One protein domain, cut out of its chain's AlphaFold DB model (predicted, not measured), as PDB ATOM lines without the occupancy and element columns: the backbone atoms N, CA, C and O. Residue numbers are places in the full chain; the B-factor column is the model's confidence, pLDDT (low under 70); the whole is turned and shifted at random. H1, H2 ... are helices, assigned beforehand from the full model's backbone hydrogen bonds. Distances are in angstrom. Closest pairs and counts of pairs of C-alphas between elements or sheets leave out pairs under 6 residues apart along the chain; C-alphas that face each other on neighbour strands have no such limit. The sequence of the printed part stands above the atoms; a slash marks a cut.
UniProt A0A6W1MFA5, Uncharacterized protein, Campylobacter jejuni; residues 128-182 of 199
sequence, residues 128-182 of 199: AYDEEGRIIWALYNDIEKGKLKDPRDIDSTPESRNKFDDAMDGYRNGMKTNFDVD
ATOM      1  N   ALA A 128      41.435 -58.077   1.796       70.81
ATOM      2  CA  ALA A 128      40.384 -58.582   2.677       70.81
ATOM      3  C   ALA A 128      40.109 -57.667   3.887       70.81
ATOM      4  O   ALA A 128      39.034 -57.749   4.476       70.81
ATOM      5  N   TYR A 129      41.055 -56.795   4.249       75.00
ATOM      6  CA  TYR A 129      40.834 -55.776   5.270       75.00
ATOM      7  C   TYR A 129      39.852 -54.687   4.842       75.00
ATOM      8  O   TYR A 129      39.381 -53.963   5.702       75.00
ATOM      9  N   ASP A 130      39.528 -54.555   3.561       76.38
ATOM     10  CA  ASP A 130      38.619 -53.539   3.047       76.38
ATOM     11  C   ASP A 130      37.340 -54.194   2.516       76.38
ATOM     12  O   ASP A 130      37.261 -54.658   1.378       76.38
ATOM     13  N   GLU A 131      36.318 -54.234   3.372       71.44
ATOM     14  CA  GLU A 131      35.023 -54.859   3.062       71.44
ATOM     15  C   GLU A 131      34.314 -54.199   1.871       71.44
ATOM     16  O   GLU A 131      33.577 -54.850   1.125       71.44
ATOM     17  N   GLU A 132      34.547 -52.900   1.688       73.00
ATOM     18  CA  GLU A 132      33.873 -52.067   0.695       73.00
ATOM     19  C   GLU A 132      34.627 -52.008  -0.646       73.00
ATOM     20  O   GLU A 132      34.098 -51.489  -1.632       73.00
ATOM     21  N   GLY A 133      35.848 -52.553  -0.720       74.25
ATOM     22  CA  GLY A 133      36.670 -52.585  -1.936       74.25
ATOM     23  C   GLY A 133      37.212 -51.218  -2.386       74.25
ATOM     24  O   GLY A 133      37.605 -51.056  -3.546       74.25
ATOM     25  N   ARG A 134      37.237 -50.229  -1.490       81.31
ATOM     26  CA  ARG A 134      37.767 -48.868  -1.678       81.31
ATOM     27  C   ARG A 134      39.228 -48.830  -2.133       81.31
ATOM     28  O   ARG A 134      39.563 -48.019  -2.997       81.31
ATOM     29  N   ILE A 135      40.083 -49.716  -1.623       83.88
ATOM     30  CA  ILE A 135      41.508 -49.796  -1.976       83.88
ATOM     31  C   ILE A 135      41.663 -50.100  -3.474       83.88
ATOM     32  O   ILE A 135      42.471 -49.468  -4.158       83.88
ATOM     33  N   ILE A 136      40.853 -51.023  -4.016       79.00
ATOM     34  CA  ILE A 136      40.917 -51.409  -5.440       79.00
ATOM     35  C   ILE A 136      40.575 -50.201  -6.308       79.00
ATOM     36  O   ILE A 136      41.263 -49.918  -7.291       79.00
ATOM     37  N   TRP A 137      39.534 -49.461  -5.923       82.50
ATOM     38  CA  TRP A 137      39.117 -48.253  -6.626       82.50
ATOM     39  C   TRP A 137      40.166 -47.147  -6.562       82.50
ATOM     40  O   TRP A 137      40.403 -46.483  -7.570       82.50
ATOM     41  N   ALA A 138      40.812 -46.951  -5.413       86.75
ATOM     42  CA  ALA A 138      41.869 -45.958  -5.260       86.75
ATOM     43  C   ALA A 138      43.056 -46.246  -6.193       86.75
ATOM     44  O   ALA A 138      43.446 -45.368  -6.967       86.75
ATOM     45  N   LEU A 139      43.554 -47.486  -6.202       87.00
ATOM     46  CA  LEU A 139      44.646 -47.903  -7.088       87.00
ATOM     47  C   LEU A 139      44.272 -47.787  -8.561       87.00
ATOM     48  O   LEU A 139      45.048 -47.243  -9.346       87.00
ATOM     49  N   TYR A 140      43.084 -48.269  -8.936       83.06
ATOM     50  CA  TYR A 140      42.598 -48.166 -10.309       83.06
ATOM     51  C   TYR A 140      42.559 -46.705 -10.773       83.06
ATOM     52  O   TYR A 140      43.105 -46.378 -11.824       83.06
ATOM     53  N   ASN A 141      41.984 -45.819  -9.958       87.06
ATOM     54  CA  ASN A 141      41.866 -44.399 -10.277       87.06
ATOM     55  C   ASN A 141      43.230 -43.710 -10.408       87.06
ATOM     56  O   ASN A 141      43.400 -42.847 -11.269       87.06
ATOM     57  N   ASP A 142      44.195 -44.045  -9.549       92.19
ATOM     58  CA  ASP A 142      45.517 -43.422  -9.592       92.19
ATOM     59  C   ASP A 142      46.396 -43.984 -10.724       92.19
ATOM     60  O   ASP A 142      47.185 -43.222 -11.292       92.19
ATOM     61  N   ILE A 143      46.196 -45.241 -11.143       89.25
ATOM     62  CA  ILE A 143      46.750 -45.773 -12.402       89.25
ATOM     63  C   ILE A 143      46.121 -45.072 -13.612       89.25
ATOM     64  O   ILE A 143      46.841 -44.581 -14.479       89.25
ATOM     65  N   GLU A 144      44.789 -44.976 -13.674       86.00
ATOM     66  CA  GLU A 144      44.068 -44.358 -14.798       86.00
ATOM     67  C   GLU A 144      44.449 -42.879 -14.980       86.00
ATOM     68  O   GLU A 144      44.594 -42.393 -16.101       86.00
ATOM     69  N   LYS A 145      44.696 -42.170 -13.871       91.56
ATOM     70  CA  LYS A 145      45.188 -40.781 -13.864       91.56
ATOM     71  C   LYS A 145      46.696 -40.655 -14.114       91.56
ATOM     72  O   LYS A 145      47.202 -39.533 -14.128       91.56
ATOM     73  N   GLY A 146      47.421 -41.764 -14.272       90.75
ATOM     74  CA  GLY A 146      48.864 -41.792 -14.523       90.75
ATOM     75  C   GLY A 146      49.737 -41.387 -13.331       90.75
ATOM     76  O   GLY A 146      50.915 -41.088 -13.513       90.75
ATOM     77  N   LYS A 147      49.183 -41.350 -12.113       94.19
ATOM     78  CA  LYS A 147      49.950 -41.067 -10.888       94.19
ATOM     79  C   LYS A 147      50.757 -42.277 -10.433       94.19
ATOM     80  O   LYS A 147      51.854 -42.116  -9.903       94.19
ATOM     81  N   LEU A 148      50.203 -43.471 -10.633       93.50
ATOM     82  CA  LEU A 148      50.866 -44.744 -10.393       93.50
ATOM     83  C   LEU A 148      51.076 -45.466 -11.718       93.50
ATOM     84  O   LEU A 148      50.235 -45.418 -12.613       93.50
ATOM     85  N   LYS A 149      52.218 -46.140 -11.833       91.69
ATOM     86  CA  LYS A 149      52.503 -47.033 -12.953       91.69
ATOM     87  C   LYS A 149      51.918 -48.403 -12.627       91.69
ATOM     88  O   LYS A 149      52.081 -48.871 -11.500       91.69
ATOM     89  N   ASP A 150      51.270 -49.052 -13.591       89.12
ATOM     90  CA  ASP A 150      50.823 -50.426 -13.382       89.12
ATOM     91  C   ASP A 150      52.066 -51.333 -13.312       89.12
ATOM     92  O   ASP A 150      52.875 -51.336 -14.246       89.12
ATOM     93  N   PRO A 151      52.269 -52.119 -12.239       88.75
ATOM     94  CA  PRO A 151      53.473 -52.939 -12.075       88.75
ATOM     95  C   PRO A 151      53.664 -53.995 -13.180       88.75
ATOM     96  O   PRO A 151      54.765 -54.546 -13.323       88.75
ATOM     97  N   ARG A 152      52.609 -54.266 -13.960       85.38
ATOM     98  CA  ARG A 152      52.578 -55.214 -15.083       85.38
ATOM     99  C   ARG A 152      52.900 -54.580 -16.432       85.38
ATOM    100  O   ARG A 152      53.101 -55.318 -17.395       85.38
ATOM    101  N   ASP A 153      52.959 -53.251 -16.500       86.50
ATOM    102  CA  ASP A 153      53.419 -52.545 -17.690       86.50
ATOM    103  C   ASP A 153      54.805 -53.065 -18.111       86.50
ATOM    104  O   ASP A 153      55.683 -53.291 -17.273       86.50
ATOM    105  N   ILE A 154      55.030 -53.233 -19.420       84.56
ATOM    106  CA  ILE A 154      56.310 -53.747 -19.948       84.56
ATOM    107  C   ILE A 154      57.497 -52.837 -19.598       84.56
ATOM    108  O   ILE A 154      58.618 -53.308 -19.427       84.56
ATOM    109  N   ASP A 155      57.241 -51.540 -19.466       89.44
ATOM    110  CA  ASP A 155      58.202 -50.503 -19.103       89.44
ATOM    111  C   ASP A 155      58.223 -50.204 -17.591       89.44
ATOM    112  O   ASP A 155      58.880 -49.254 -17.168       89.44
ATOM    113  N   SER A 156      57.549 -51.006 -16.754       90.62
ATOM    114  CA  SER A 156      57.668 -50.884 -15.296       90.62
ATOM    115  C   SER A 156      59.056 -51.295 -14.800       90.62
ATOM    116  O   SER A 156      59.548 -52.400 -15.066       90.62
ATOM    117  N   THR A 157      59.668 -50.419 -14.006       94.94
ATOM    118  CA  THR A 157      60.985 -50.598 -13.383       94.94
ATOM    119  C   THR A 157      60.838 -51.075 -11.931       94.94
ATOM    120  O   THR A 157      59.737 -51.040 -11.377       94.94
ATOM    121  N   PRO A 158      61.910 -51.549 -11.270       95.06
ATOM    122  CA  PRO A 158      61.864 -51.846  -9.837       95.06
ATOM    123  C   PRO A 158      61.364 -50.659  -9.000       95.06
ATOM    124  O   PRO A 158      60.559 -50.838  -8.094       95.06
ATOM    125  N   GLU A 159      61.760 -49.434  -9.347       95.75
ATOM    126  CA  GLU A 159      61.338 -48.223  -8.640       95.75
ATOM    127  C   GLU A 159      59.846 -47.933  -8.824       95.75
ATOM    128  O   GLU A 159      59.180 -47.539  -7.868       95.75
ATOM    129  N   SER A 160      59.301 -48.119 -10.033       94.56
ATOM    130  CA  SER A 160      57.867 -47.910 -10.262       94.56
ATOM    131  C   SER A 160      57.015 -48.970  -9.563       94.56
ATOM    132  O   SER A 160      55.944 -48.639  -9.060       94.56
ATOM    133  N   ARG A 161      57.512 -50.212  -9.468       92.88
ATOM    134  CA  ARG A 161      56.874 -51.290  -8.695       92.88
ATOM    135  C   ARG A 161      56.905 -51.012  -7.193       92.88
ATOM    136  O   ARG A 161      55.862 -51.102  -6.563       92.88
ATOM    137  N   ASN A 162      58.038 -50.565  -6.651       94.31
ATOM    138  CA  ASN A 162      58.124 -50.184  -5.238       94.31
ATOM    139  C   ASN A 162      57.167 -49.030  -4.905       94.31
ATOM    140  O   ASN A 162      56.471 -49.090  -3.904       94.31
ATOM    141  N   LYS A 163      57.047 -48.018  -5.778       94.81
ATOM    142  CA  LYS A 163      56.059 -46.938  -5.590       94.81
ATOM    143  C   LYS A 163      54.615 -47.438  -5.599       94.81
ATOM    144  O   LYS A 163      53.775 -46.870  -4.905       94.81
ATOM    145  N   PHE A 164      54.315 -48.438  -6.425       92.62
ATOM    146  CA  PHE A 164      53.001 -49.071  -6.433       92.62
ATOM    147  C   PHE A 164      52.738 -49.799  -5.107       92.62
ATOM    148  O   PHE A 164      51.675 -49.604  -4.521       92.62
ATOM    149  N   ASP A 165      53.715 -50.566  -4.615       91.19
ATOM    150  CA  ASP A 165      53.632 -51.263  -3.327       91.19
ATOM    151  C   ASP A 165      53.480 -50.267  -2.154       91.19
ATOM    152  O   ASP A 165      52.579 -50.424  -1.332       91.19
ATOM    153  N   ASP A 166      54.255 -49.176  -2.136       92.50
ATOM    154  CA  ASP A 166      54.158 -48.117  -1.119       92.50
ATOM    155  C   ASP A 166      52.766 -47.455  -1.099       92.50
ATOM    156  O   ASP A 166      52.189 -47.194  -0.039       92.50
ATOM    157  N   ALA A 167      52.202 -47.168  -2.279       92.12
ATOM    158  CA  ALA A 167      50.865 -46.587  -2.387       92.12
ATOM    159  C   ALA A 167      49.785 -47.562  -1.903       92.12
ATOM    160  O   ALA A 167      48.844 -47.155  -1.218       92.12
ATOM    161  N   MET A 168      49.943 -48.846  -2.229       88.44
ATOM    162  CA  MET A 168      49.063 -49.908  -1.763       88.44
ATOM    163  C   MET A 168      49.061 -50.000  -0.231       88.44
ATOM    164  O   MET A 168      47.987 -49.975   0.377       88.44
ATOM    165  N   ASP A 169      50.231 -49.999   0.408       88.56
ATOM    166  CA  ASP A 169      50.337 -49.986   1.872       88.56
ATOM    167  C   ASP A 169      49.686 -48.739   2.490       88.56
ATOM    168  O   ASP A 169      48.966 -48.829   3.492       88.56
ATOM    169  N   GLY A 170      49.866 -47.574   1.861       88.88
ATOM    170  CA  GLY A 170      49.207 -46.332   2.265       88.88
ATOM    171  C   GLY A 170      47.678 -46.435   2.242       88.88
ATOM    172  O   GLY A 170      47.019 -46.083   3.224       88.88
ATOM    173  N   TYR A 171      47.102 -46.957   1.155       88.62
ATOM    174  CA  TYR A 171      45.651 -47.144   1.057       88.62
ATOM    175  C   TYR A 171      45.133 -48.193   2.027       88.62
ATOM    176  O   TYR A 171      44.095 -47.971   2.644       88.62
ATOM    177  N   ARG A 172      45.853 -49.304   2.210       85.69
ATOM    178  CA  ARG A 172      45.486 -50.319   3.199       85.69
ATOM    179  C   ARG A 172      45.349 -49.713   4.587       85.69
ATOM    180  O   ARG A 172      44.334 -49.927   5.238       85.69
ATOM    181  N   ASN A 173      46.339 -48.939   5.018       82.75
ATOM    182  CA  ASN A 173      46.323 -48.320   6.340       82.75
ATOM    183  C   ASN A 173      45.198 -47.283   6.478       82.75
ATOM    184  O   ASN A 173      44.575 -47.207   7.530       82.75
ATOM    185  N   GLY A 174      44.902 -46.520   5.420       82.62
ATOM    186  CA  GLY A 174      43.842 -45.505   5.441       82.62
ATOM    187  C   GLY A 174      42.420 -46.027   5.198       82.62
ATOM    188  O   GLY A 174      41.463 -45.296   5.442       82.62
ATOM    189  N   MET A 175      42.259 -47.250   4.681       84.25
ATOM    190  CA  MET A 175      40.963 -47.807   4.255       84.25
ATOM    191  C   MET A 175      40.658 -49.187   4.852       84.25
ATOM    192  O   MET A 175      39.683 -49.826   4.451       84.25
ATOM    193  N   LYS A 176      41.456 -49.659   5.812       79.69
ATOM    194  CA  LYS A 176      41.183 -50.892   6.554       79.69
ATOM    195  C   LYS A 176      39.887 -50.762   7.360       79.69
ATOM    196  O   LYS A 176      39.683 -49.810   8.107       79.69
ATOM    197  N   THR A 177      39.031 -51.765   7.248       73.75
ATOM    198  CA  THR A 177      37.928 -52.041   8.161       73.75
ATOM    199  C   THR A 177      38.482 -52.810   9.363       73.75
ATOM    200  O   THR A 177      38.983 -53.929   9.236       73.75
ATOM    201  N   ASN A 178      38.426 -52.202  10.548       68.44
ATOM    202  CA  ASN A 178      38.844 -52.849  11.790       68.44
ATOM    203  C   ASN A 178      37.732 -53.791  12.281       68.44
ATOM    204  O   ASN A 178      36.653 -53.347  12.675       68.44
ATOM    205  N   PHE A 179      37.994 -55.098  12.227       62.81
ATOM    206  CA  PHE A 179      37.095 -56.158  12.713       62.81
ATOM    207  C   PHE A 179      37.481 -56.682  14.103       62.81
ATOM    208  O   PHE A 179      36.750 -57.470  14.694       62.81
ATOM    209  N   ASP A 180      38.643 -56.266  14.598       63.09
ATOM    210  CA  ASP A 180      39.287 -56.664  15.851       63.09
ATOM    211  C   ASP A 180      38.933 -55.751  17.033       63.09
ATOM    212  O   ASP A 180      39.409 -55.953  18.149       63.09
ATOM    213  N   VAL A 181      38.083 -54.753  16.805       64.81
ATOM    214  CA  VAL A 181      37.610 -53.851  17.852       64.81
ATOM    215  C   VAL A 181      36.468 -54.496  18.631       64.81
ATOM    216  O   VAL A 181      35.316 -54.501  18.190       64.81
ATOM    217  N   ASP A 182      36.780 -54.998  19.825       67.19
ATOM    218  CA  ASP A 182      35.779 -55.390  20.820       67.19
ATOM    219  C   ASP A 182      35.036 -54.139  21.297       67.19
ATOM    220  O   ASP A 182      35.423 -53.456  22.246       67.19
TER     221      ASP A 182
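AT A GLANCE: This is residues 128 to 182 of the 199 residues of an uncharacterized protein of Campylobacter jejuni (UniProt A0A6W1MFA5). This is a lopsided helical hairpin: the shorter helix H1 packs on the second half of the longer helix H2, and the two spread apart toward a wide loop, residues 145 to 157, that joins them. At the other end of the hairpin the last residues, 176 to 182, trail on past H2 as a tail. The printed part has 55 residues with two named helices, H1 then H2, and no named strand; the class is all helix. The whole is loose, with a radius of gyration of the C-alphas of 12.8 A, and a rod that spans 46 by 19 by 14 A.

IN THESE COORDINATES: Start at Ala 128 and go on to C-alpha 134 at (37.767, -48.868, -1.678), where H1 begins; it holds residues 134 to 144 and measures 15.2 A from first to last C-alpha. Next find C-alpha 158 at (61.864, -51.846, -9.837); from there H2, residues 158 to 175, runs 25.5 A to C-alpha 175 at (40.963, -47.807, 4.255).

HOW THE PARTS SIT: Look first at Ile 135 and Tyr 171, whose C-alphas, 5.8 A apart, are the closest of the two helices. H1 and H2 touch, with 8 pairs of C-alphas within 8 A, and H2 does so with residues 167 to 175 alone. They form a helical hairpin and run opposite ways at a steep tilt of 35.5 degrees, only just past shallow. In both H1 and H2, every O i to N i+4 pair is within hydrogen-bond range.

THE WHOLE: The two C-alphas farthest apart are those of Asp 155 and Asp 182, at 46.0 A. The link from H1 to H2, 13 residues, is long. The printed part has no cut. Its mean pLDDT is 84.6, and residues 178 to 182 are under 70.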